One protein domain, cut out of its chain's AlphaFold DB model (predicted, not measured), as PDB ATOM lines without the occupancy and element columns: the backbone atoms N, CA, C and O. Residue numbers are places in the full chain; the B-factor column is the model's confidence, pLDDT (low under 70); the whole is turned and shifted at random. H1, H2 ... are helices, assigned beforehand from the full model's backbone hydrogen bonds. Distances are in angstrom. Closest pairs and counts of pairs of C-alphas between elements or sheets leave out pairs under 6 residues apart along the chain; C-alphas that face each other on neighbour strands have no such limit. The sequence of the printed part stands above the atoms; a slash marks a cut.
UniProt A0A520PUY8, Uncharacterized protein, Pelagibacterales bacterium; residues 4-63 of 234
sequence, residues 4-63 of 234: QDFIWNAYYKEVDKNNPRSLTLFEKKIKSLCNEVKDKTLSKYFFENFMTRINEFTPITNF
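AT A GLANCE: This is residues 4 to 63 of the 234 residues of an uncharacterized protein of Pelagibacterales bacterium (UniProt A0A520PUY8). Two long helices, H2 and H3, lie side by side as a helical hairpin, and the short helix H1 crosses slantwise over one side of this pair, starting near H3 and ending near H2. H1 is only loosely set there, and residues 58 to 63, after H3, lead away on the side opposite H1. The printed part has 60 residues with three named helices, in the order H1, H2, H3, and no named strand; the class is all helix. The whole is compact, with a radius of gyration of the C-alphas of 11.4 A and spans of 34 by 27 by 16 A.

IN THESE COORDINATES: H1 takes residues 4 to 12, from C-alpha 4 at (34.242, 12.088, 32.561), and is 11.8 A long from first to last C-alpha. H2 takes residues 20 to 36, from C-alpha 20 at (54.783, 2.944, 26.760), and is 24.8 A long. H3 takes residues 40 to 57, ends with C-alpha 57 at (51.242, 12.384, 29.421), and is 25.9 A long.

HOW THE PARTS SIT: H2 and H3 form a helical hairpin and touch, with the C-alphas of Cys 34 and Ser 43 closest at 5.2 A. They run opposite ways at a shallow tilt of 12 degrees. H1 is close to H2 but not clearly touching it; the closest C-alphas, those of Tyr 11 and Phe 26, are 7.4 A apart. These two run opposite ways at a steep tilt of 37 degrees, only just past shallow. H1 is also close to H3 but not clearly touching it, with the C-alphas of Gln 4 and Phe 46 closest at 6.8 A. H1 and H3 run the same way at a steep tilt of 49 degrees. In H1 and H2 every O i to N i+4 pair is within hydrogen-bond range; in H3, 13 of 14 are.

THE WHOLE: The C-alphas farthest apart, those of Asn 18 and Asp 39, are 34.1 A apart. The printed part has no cut. The link from H1 to H2 is short, with 7 residues, and the link from H2 to H3 is tight, with 3. The mean pLDDT of the printed part is 81.3, and residues 57 to 63 are under 70.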
ATOM      1  N   GLN A   4      32.933  12.160  33.205       83.50
ATOM      2  CA  GLN A   4      34.242  12.088  32.561       83.50
ATOM      3  C   GLN A   4      35.382  11.799  33.542       83.50
ATOM      4  O   GLN A   4      36.227  10.953  33.259       83.50
ATOM      5  N   ASP A   5      35.382  12.428  34.717       87.19
ATOM      6  CA  ASP A   5      36.403  12.181  35.737       87.19
ATOM      7  C   ASP A   5      36.268  10.792  36.343       87.19
ATOM      8  O   ASP A   5      37.271  10.136  36.619       87.19
ATOM      9  N   PHE A   6      35.033  10.321  36.517       88.06
ATOM     10  CA  PHE A   6      34.777   8.967  36.989       88.06
ATOM     11  C   PHE A   6      35.327   7.919  36.012       88.06
ATOM     12  O   PHE A   6      36.105   7.055  36.418       88.06
ATOM     13  N   ILE A   7      34.985   8.034  34.723       85.25
ATOM     14  CA  ILE A   7      35.475   7.134  33.666       85.25
ATOM     15  C   ILE A   7      37.003   7.180  33.608       85.25
ATOM     16  O   ILE A   7      37.657   6.139  33.636       85.25
ATOM     17  N   TRP A   8      37.581   8.381  33.582       88.25
ATOM     18  CA  TRP A   8      39.026   8.559  33.540       88.25
ATOM     19  C   TRP A   8      39.716   7.865  34.717       88.25
ATOM     20  O   TRP A   8      40.596   7.032  34.515       88.25
ATOM     21  N   ASN A   9      39.286   8.153  35.945       87.25
ATOM     22  CA  ASN A   9      39.913   7.618  37.152       87.25
ATOM     23  C   ASN A   9      39.752   6.100  37.288       87.25
ATOM     24  O   ASN A   9      40.655   5.449  37.812       87.25
ATOM     25  N   ALA A  10      38.638   5.528  36.818       86.50
ATOM     26  CA  ALA A  10      38.420   4.084  36.838       86.50
ATOM     27  C   ALA A  10      39.465   3.345  35.992       86.50
ATOM     28  O   ALA A  10      40.060   2.377  36.456       86.50
ATOM     29  N   TYR A  11      39.739   3.841  34.784       84.12
ATOM     30  CA  TYR A  11      40.681   3.192  33.872       84.12
ATOM     31  C   TYR A  11      42.131   3.615  34.090       84.12
ATOM     32  O   TYR A  11      43.032   2.842  33.788       84.12
ATOM     33  N   TYR A  12      42.374   4.815  34.617       83.94
ATOM     34  CA  TYR A  12      43.722   5.347  34.815       83.94
ATOM     35  C   TYR A  12      44.465   4.690  35.989       83.94
ATOM     36  O   TYR A  12      45.690   4.605  35.960       83.94
ATOM     37  N   LYS A  13      43.750   4.188  37.010       81.81
ATOM     38  CA  LYS A  13      44.355   3.515  38.179       81.81
ATOM     39  C   LYS A  13      45.192   2.285  37.818       81.81
ATOM     40  O   LYS A  13      46.160   1.996  38.508       81.81
ATOM     41  N   GLU A  14      44.823   1.581  36.752       78.06
ATOM     42  CA  GLU A  14      45.467   0.333  36.322       78.06
ATOM     43  C   GLU A  14      46.647   0.567  35.360       78.06
ATOM     44  O   GLU A  14      47.266  -0.386  34.887       78.06
ATOM     45  N   VAL A  15      46.964   1.825  35.032       82.62
ATOM     46  CA  VAL A  15      47.948   2.165  33.998       82.62
ATOM     47  C   VAL A  15      49.327   2.388  34.606       82.62
ATOM     48  O   VAL A  15      49.545   3.329  35.370       82.62
ATOM     49  N   ASP A  16      50.299   1.587  34.171       81.31
ATOM     50  CA  ASP A  16      51.710   1.870  34.423       81.31
ATOM     51  C   ASP A  16      52.197   3.027  33.532       81.31
ATOM     52  O   ASP A  16      52.243   2.922  32.304       81.31
ATOM     53  N   LYS A  17      52.573   4.142  34.165       74.88
ATOM     54  CA  LYS A  17      53.020   5.379  33.502       74.88
ATOM     55  C   LYS A  17      54.415   5.265  32.896       74.88
ATOM     56  O   LYS A  17      54.739   6.019  31.982       74.88
ATOM     57  N   ASN A  18      55.236   4.346  33.398       75.81
ATOM     58  CA  ASN A  18      56.614   4.176  32.944       75.81
ATOM     59  C   ASN A  18      56.711   3.204  31.761       75.81
ATOM     60  O   ASN A  18      57.778   3.060  31.167       75.81
ATOM     61  N   ASN A  19      55.598   2.559  31.392       80.38
ATOM     62  CA  ASN A  19      55.533   1.583  30.319       80.38
ATOM     63  C   ASN A  19      54.750   2.128  29.104       80.38
ATOM     64  O   ASN A  19      53.515   2.188  29.132       80.38
ATOM     65  N   PRO A  20      55.427   2.443  27.980       79.50
ATOM     66  CA  PRO A  20      54.783   2.944  26.760       79.50
ATOM     67  C   PRO A  20      53.668   2.040  26.216       79.50
ATOM     68  O   PRO A  20      52.686   2.515  25.636       79.50
ATOM     69  N   ARG A  21      53.782   0.721  26.418       81.12
ATOM     70  CA  ARG A  21      52.767  -0.249  25.991       81.12
ATOM     71  C   ARG A  21      51.483  -0.107  26.805       81.12
ATOM     72  O   ARG A  21      50.400  -0.167  26.227       81.12
ATOM     73  N   SER A  22      51.604   0.113  28.114       84.19
ATOM     74  CA  SER A  22      50.465   0.321  29.014       84.19
ATOM     75  C   SER A  22      49.696   1.594  28.646       84.19
ATOM     76  O   SER A  22      48.474   1.564  28.512       84.19
ATOM     77  N   LEU A  23      50.412   2.685  28.355       82.19
ATOM     78  CA  LEU A  23      49.816   3.942  27.883       82.19
ATOM     79  C   LEU A  23      49.081   3.776  26.544       82.19
ATOM     80  O   LEU A  23      47.966   4.268  26.378       82.19
ATOM     81  N   THR A  24      49.660   3.016  25.609       81.88
ATOM     82  CA  THR A  24      49.026   2.735  24.308       81.88
ATOM     83  C   THR A  24      47.743   1.906  24.462       81.88
ATOM     84  O   THR A  24      46.762   2.122  23.747       81.88
ATOM     85  N   LEU A  25      47.732   0.936  25.381       86.31
ATOM     86  CA  LEU A  25      46.547   0.127  25.683       86.31
ATOM     87  C   LEU A  25      45.443   0.976  26.318       86.31
ATOM     88  O   LEU A  25      44.284   0.860  25.918       86.31
ATOM     89  N   PHE A  26      45.811   1.861  27.243       88.25
ATOM     90  CA  PHE A  26      44.892   2.820  27.843       88.25
ATOM     91  C   PHE A  26      44.267   3.747  26.793       88.25
ATOM     92  O   PHE A  26      43.044   3.862  26.732       88.25
ATOM     93  N   GLU A  27      45.075   4.327  25.898       86.31
ATOM     94  CA  GLU A  27      44.586   5.170  24.800       86.31
ATOM     95  C   GLU A  27      43.578   4.416  23.919       86.31
ATOM     96  O   GLU A  27      42.502   4.934  23.617       86.31
ATOM     97  N   LYS A  28      43.889   3.173  23.528       87.38
ATOM     98  CA  LYS A  28      42.974   2.332  22.737       87.38
ATOM     99  C   LYS A  28      41.655   2.071  23.467       87.38
ATOM    100  O   LYS A  28      40.599   2.156  22.843       87.38
ATOM    101  N   LYS A  29      41.713   1.785  24.771       88.44
ATOM    102  CA  LYS A  29      40.533   1.508  25.603       88.44
ATOM    103  C   LYS A  29      39.627   2.735  25.710       88.44
ATOM    104  O   LYS A  29      38.433   2.628  25.455       88.44
ATOM    105  N   ILE A  30      40.198   3.911  25.974       89.12
ATOM    106  CA  ILE A  30      39.465   5.184  26.020       89.12
ATOM    107  C   ILE A  30      38.821   5.513  24.666       89.12
ATOM    108  O   ILE A  30      37.652   5.889  24.621       89.12
ATOM    109  N   LYS A  31      39.536   5.312  23.550       88.12
ATOM    110  CA  LYS A  31      38.968   5.513  22.205       88.12
ATOM    111  C   LYS A  31      37.784   4.589  21.923       88.12
ATOM    112  O   LYS A  31      36.807   5.047  21.340       88.12
ATOM    113  N   SER A  32      37.861   3.321  22.337       89.69
ATOM    114  CA  SER A  32      36.739   2.377  22.211       89.69
ATOM    115  C   SER A  32      35.515   2.880  22.968       89.69
ATOM    116  O   SER A  32      34.446   3.006  22.380       89.69
ATOM    117  N   LEU A  33      35.697   3.277  24.231       87.94
ATOM    118  CA  LEU A  33      34.616   3.771  25.083       87.94
ATOM    119  C   LEU A  33      33.933   5.012  24.495       87.94
ATOM    120  O   LEU A  33      32.711   5.103  24.518       87.94
ATOM    121  N   CYS A  34      34.693   5.952  23.922       87.44
ATOM    122  CA  CYS A  34      34.104   7.110  23.245       87.44
ATOM    123  C   CYS A  34      33.261   6.711  22.024       87.44
ATOM    124  O   CYS A  34      32.222   7.324  21.785       87.44
ATOM    125  N   ASN A  35      33.683   5.693  21.267       87.06
ATOM    126  CA  ASN A  35      32.955   5.206  20.092       87.06
ATOM    127  C   ASN A  35      31.667   4.446  20.457       87.06
ATOM    128  O   ASN A  35      30.765   4.349  19.631       87.06
ATOM    129  N   GLU A  36      31.572   3.921  21.680       89.94
ATOM    130  CA  GLU A  36      30.380   3.239  22.204       89.94
ATOM    131  C   GLU A  36      29.282   4.220  22.659       89.94
ATOM    132  O   GLU A  36      28.118   3.835  22.814       89.94
ATOM    133  N   VAL A  37      29.613   5.505  22.844       89.44
ATOM    134  CA  VAL A  37      28.638   6.543  23.203       89.44
ATOM    135  C   VAL A  37      27.702   6.807  22.021       89.44
ATOM    136  O   VAL A  37      28.125   7.259  20.960       89.44
ATOM    137  N   LYS A  38      26.401   6.561  22.223       88.69
ATOM    138  CA  LYS A  38      25.367   6.703  21.181       88.69
ATOM    139  C   LYS A  38      25.225   8.132  20.647       88.69
ATOM    140  O   LYS A  38      24.983   8.322  19.458       88.69
ATOM    141  N   ASP A  39      25.337   9.127  21.525       91.19
ATOM    142  CA  ASP A  39      25.249  10.538  21.147       91.19
ATOM    143  C   ASP A  39      26.583  11.010  20.551       91.19
ATOM    144  O   ASP A  39      27.624  10.972  21.208       91.19
ATOM    145  N   LYS A  40      26.551  11.485  19.301       87.88
ATOM    146  CA  LYS A  40      27.749  11.922  18.565       87.88
ATOM    147  C   LYS A  40      28.387  13.185  19.146       87.88
ATOM    148  O   LYS A  40      29.609  13.314  19.110       87.88
ATOM    149  N   THR A  41      27.586  14.115  19.657       87.00
ATOM    150  CA  THR A  41      28.070  15.368  20.248       87.00
ATOM    151  C   THR A  41      28.747  15.081  21.582       87.00
ATOM    152  O   THR A  41      29.854  15.557  21.829       87.00
ATOM    153  N   LEU A  42      28.129  14.232  22.403       86.06
ATOM    154  CA  LEU A  42      28.683  13.807  23.684       86.06
ATOM    155  C   LEU A  42      29.931  12.930  23.504       86.06
ATOM    156  O   LEU A  42      30.929  13.124  24.195       86.06
ATOM    157  N   SER A  43      29.899  12.013  22.534       87.50
ATOM    158  CA  SER A  43      31.052  11.202  22.126       87.50
ATOM    159  C   SER A  43      32.237  12.093  21.748       87.50
ATOM    160  O   SER A  43      33.342  11.904  22.260       87.50
ATOM    161  N   LYS A  44      31.996  13.124  20.924       86.38
ATOM    162  CA  LYS A  44      33.017  14.102  20.536       86.38
ATOM    163  C   LYS A  44      33.544  14.889  21.739       86.38
ATOM    164  O   LYS A  44      34.756  15.007  21.879       86.38
ATOM    165  N   TYR A  45      32.661  15.378  22.610       87.38
ATOM    166  CA  TYR A  45      33.041  16.124  23.815       87.38
ATOM    167  C   TYR A  45      33.950  15.298  24.742       87.38
ATOM    168  O   TYR A  45      35.028  15.752  25.126       87.38
ATOM    169  N   PHE A  46      33.570  14.051  25.042       88.12
ATOM    170  CA  PHE A  46      34.394  13.162  25.863       88.12
ATOM    171  C   PHE A  46      35.709  12.797  25.187       88.12
ATOM    172  O   PHE A  46      36.754  12.795  25.837       88.12
ATOM    173  N   PHE A  47      35.675  12.521  23.885       87.06
ATOM    174  CA  PHE A  47      36.878  12.231  23.120       87.06
ATOM    175  C   PHE A  47      37.870  13.398  23.178       87.06
ATOM    176  O   PHE A  47      39.045  13.179  23.459       87.06
ATOM    177  N   GLU A  48      37.418  14.637  22.963       83.50
ATOM    178  CA  GLU A  48      38.275  15.826  23.028       83.50
ATOM    179  C   GLU A  48      38.850  16.047  24.434       83.50
ATOM    180  O   GLU A  48      40.056  16.281  24.563       83.50
ATOM    181  N   ASN A  49      38.042  15.896  25.487       86.31
ATOM    182  CA  ASN A  49      38.526  16.017  26.863       86.31
ATOM    183  C   ASN A  49      39.582  14.946  27.194       86.31
ATOM    184  O   ASN A  49      40.685  15.262  27.643       86.31
ATOM    185  N   PHE A  50      39.298  13.670  26.913       88.06
ATOM    186  CA  PHE A  50      40.242  12.593  27.207       88.06
ATOM    187  C   PHE A  50      41.508  12.670  26.361       88.06
ATOM    188  O   PHE A  50      42.595  12.446  26.888       88.06
ATOM    189  N   MET A  51      41.408  13.020  25.077       83.31
ATOM    190  CA  MET A  51      42.591  13.215  24.238       83.31
ATOM    191  C   MET A  51      43.438  14.386  24.734       83.31
ATOM    192  O   MET A  51      44.660  14.281  24.728       83.31
ATOM    193  N   THR A  52      42.824  15.468  25.222       81.62
ATOM    194  CA  THR A  52      43.559  16.586  25.834       81.62
ATOM    195  C   THR A  52      44.381  16.112  27.031       81.62
ATOM    196  O   THR A  52      45.580  16.373  27.071       81.62
ATOM    197  N   ARG A  53      43.788  15.316  27.931       82.12
ATOM    198  CA  ARG A  53      44.501  14.721  29.075       82.12
ATOM    199  C   ARG A  53      45.588  13.738  28.641       82.12
ATOM    200  O   ARG A  53      46.692  13.770  29.165       82.12
ATOM    201  N   ILE A  54      45.320  12.878  27.655       79.25
ATOM    202  CA  ILE A  54      46.318  11.928  27.120       79.25
ATOM    203  C   ILE A  54      47.536  12.672  26.545       79.25
ATOM    204  O   ILE A  54      48.674  12.256  26.773       79.25
ATOM    205  N   ASN A  55      47.313  13.803  25.870       72.25
ATOM    206  CA  ASN A  55      48.376  14.633  25.297       72.25
ATOM    207  C   ASN A  55      49.309  15.246  26.351       72.25
ATOM    208  O   ASN A  55      50.451  15.569  26.026       72.25
ATOM    209  N   GLU A  56      48.856  15.397  27.598       70.69
ATOM    210  CA  GLU A  56      49.699  15.859  28.707       70.69
ATOM    211  C   GLU A  56      50.706  14.787  29.155       70.69
ATOM    212  O   GLU A  56      51.806  15.127  29.593       70.69
ATOM    213  N   PHE A  57      50.366  13.496  29.021       69.31
ATOM    214  CA  PHE A  57      51.242  12.384  29.421       69.31
ATOM    215  C   PHE A  57      52.270  12.031  28.355       69.31
ATOM    216  O   PHE A  57      53.430  11.769  28.666       69.31
ATOM    217  N   THR A  58      51.847  12.018  27.096       62.72
ATOM    218  CA  THR A  58      52.714  11.729  25.958       62.72
ATOM    219  C   THR A  58      52.329  12.666  24.824       62.72
ATOM    220  O   THR A  58      51.220  12.527  24.300       62.72
ATOM    221  N   PRO A  59      53.201  13.599  24.398       55.03
ATOM    222  CA  PRO A  59      52.933  14.354  23.187       55.03
ATOM    223  C   PRO A  59      52.848  13.335  22.045       55.03
ATOM    224  O   PRO A  59      53.798  12.594  21.798       55.03
ATOM    225  N   ILE A  60      51.665  13.232  21.442       51.97
ATOM    226  CA  ILE A  60      51.242  12.180  20.509       51.97
ATOM    227  C   ILE A  60      52.385  11.730  19.581       51.97
ATOM    228  O   ILE A  60      52.815  12.463  18.692       51.97
ATOM    229  N   THR A  61      52.814  10.476  19.735       51.47
ATOM    230  CA  THR A  61      53.744   9.769  18.832       51.47
ATOM    231  C   THR A  61      53.114   9.442  17.474       51.47
ATOM    232  O   THR A  61      53.815   9.110  16.521       51.47
ATOM    233  N   ASN A  62      51.798   9.614  17.328       47.97
ATOM    234  CA  ASN A  62      51.094   9.526  16.052       47.97
ATOM    235  C   ASN A  62      51.148  10.852  15.274       47.97
ATOM    236  O   ASN A  62      50.119  11.386  14.857       47.97
ATOM    237  N   PHE A  63      52.357  11.328  14.968       50.25
ATOM    238  CA  PHE A  63      52.569  12.074  13.729       50.25
ATOM    239  C   PHE A  63      52.420  11.090  12.559       50.25
ATOM    240  O   PHE A  63      53.377  10.789  11.848       50.25
TER     241      PHE A  63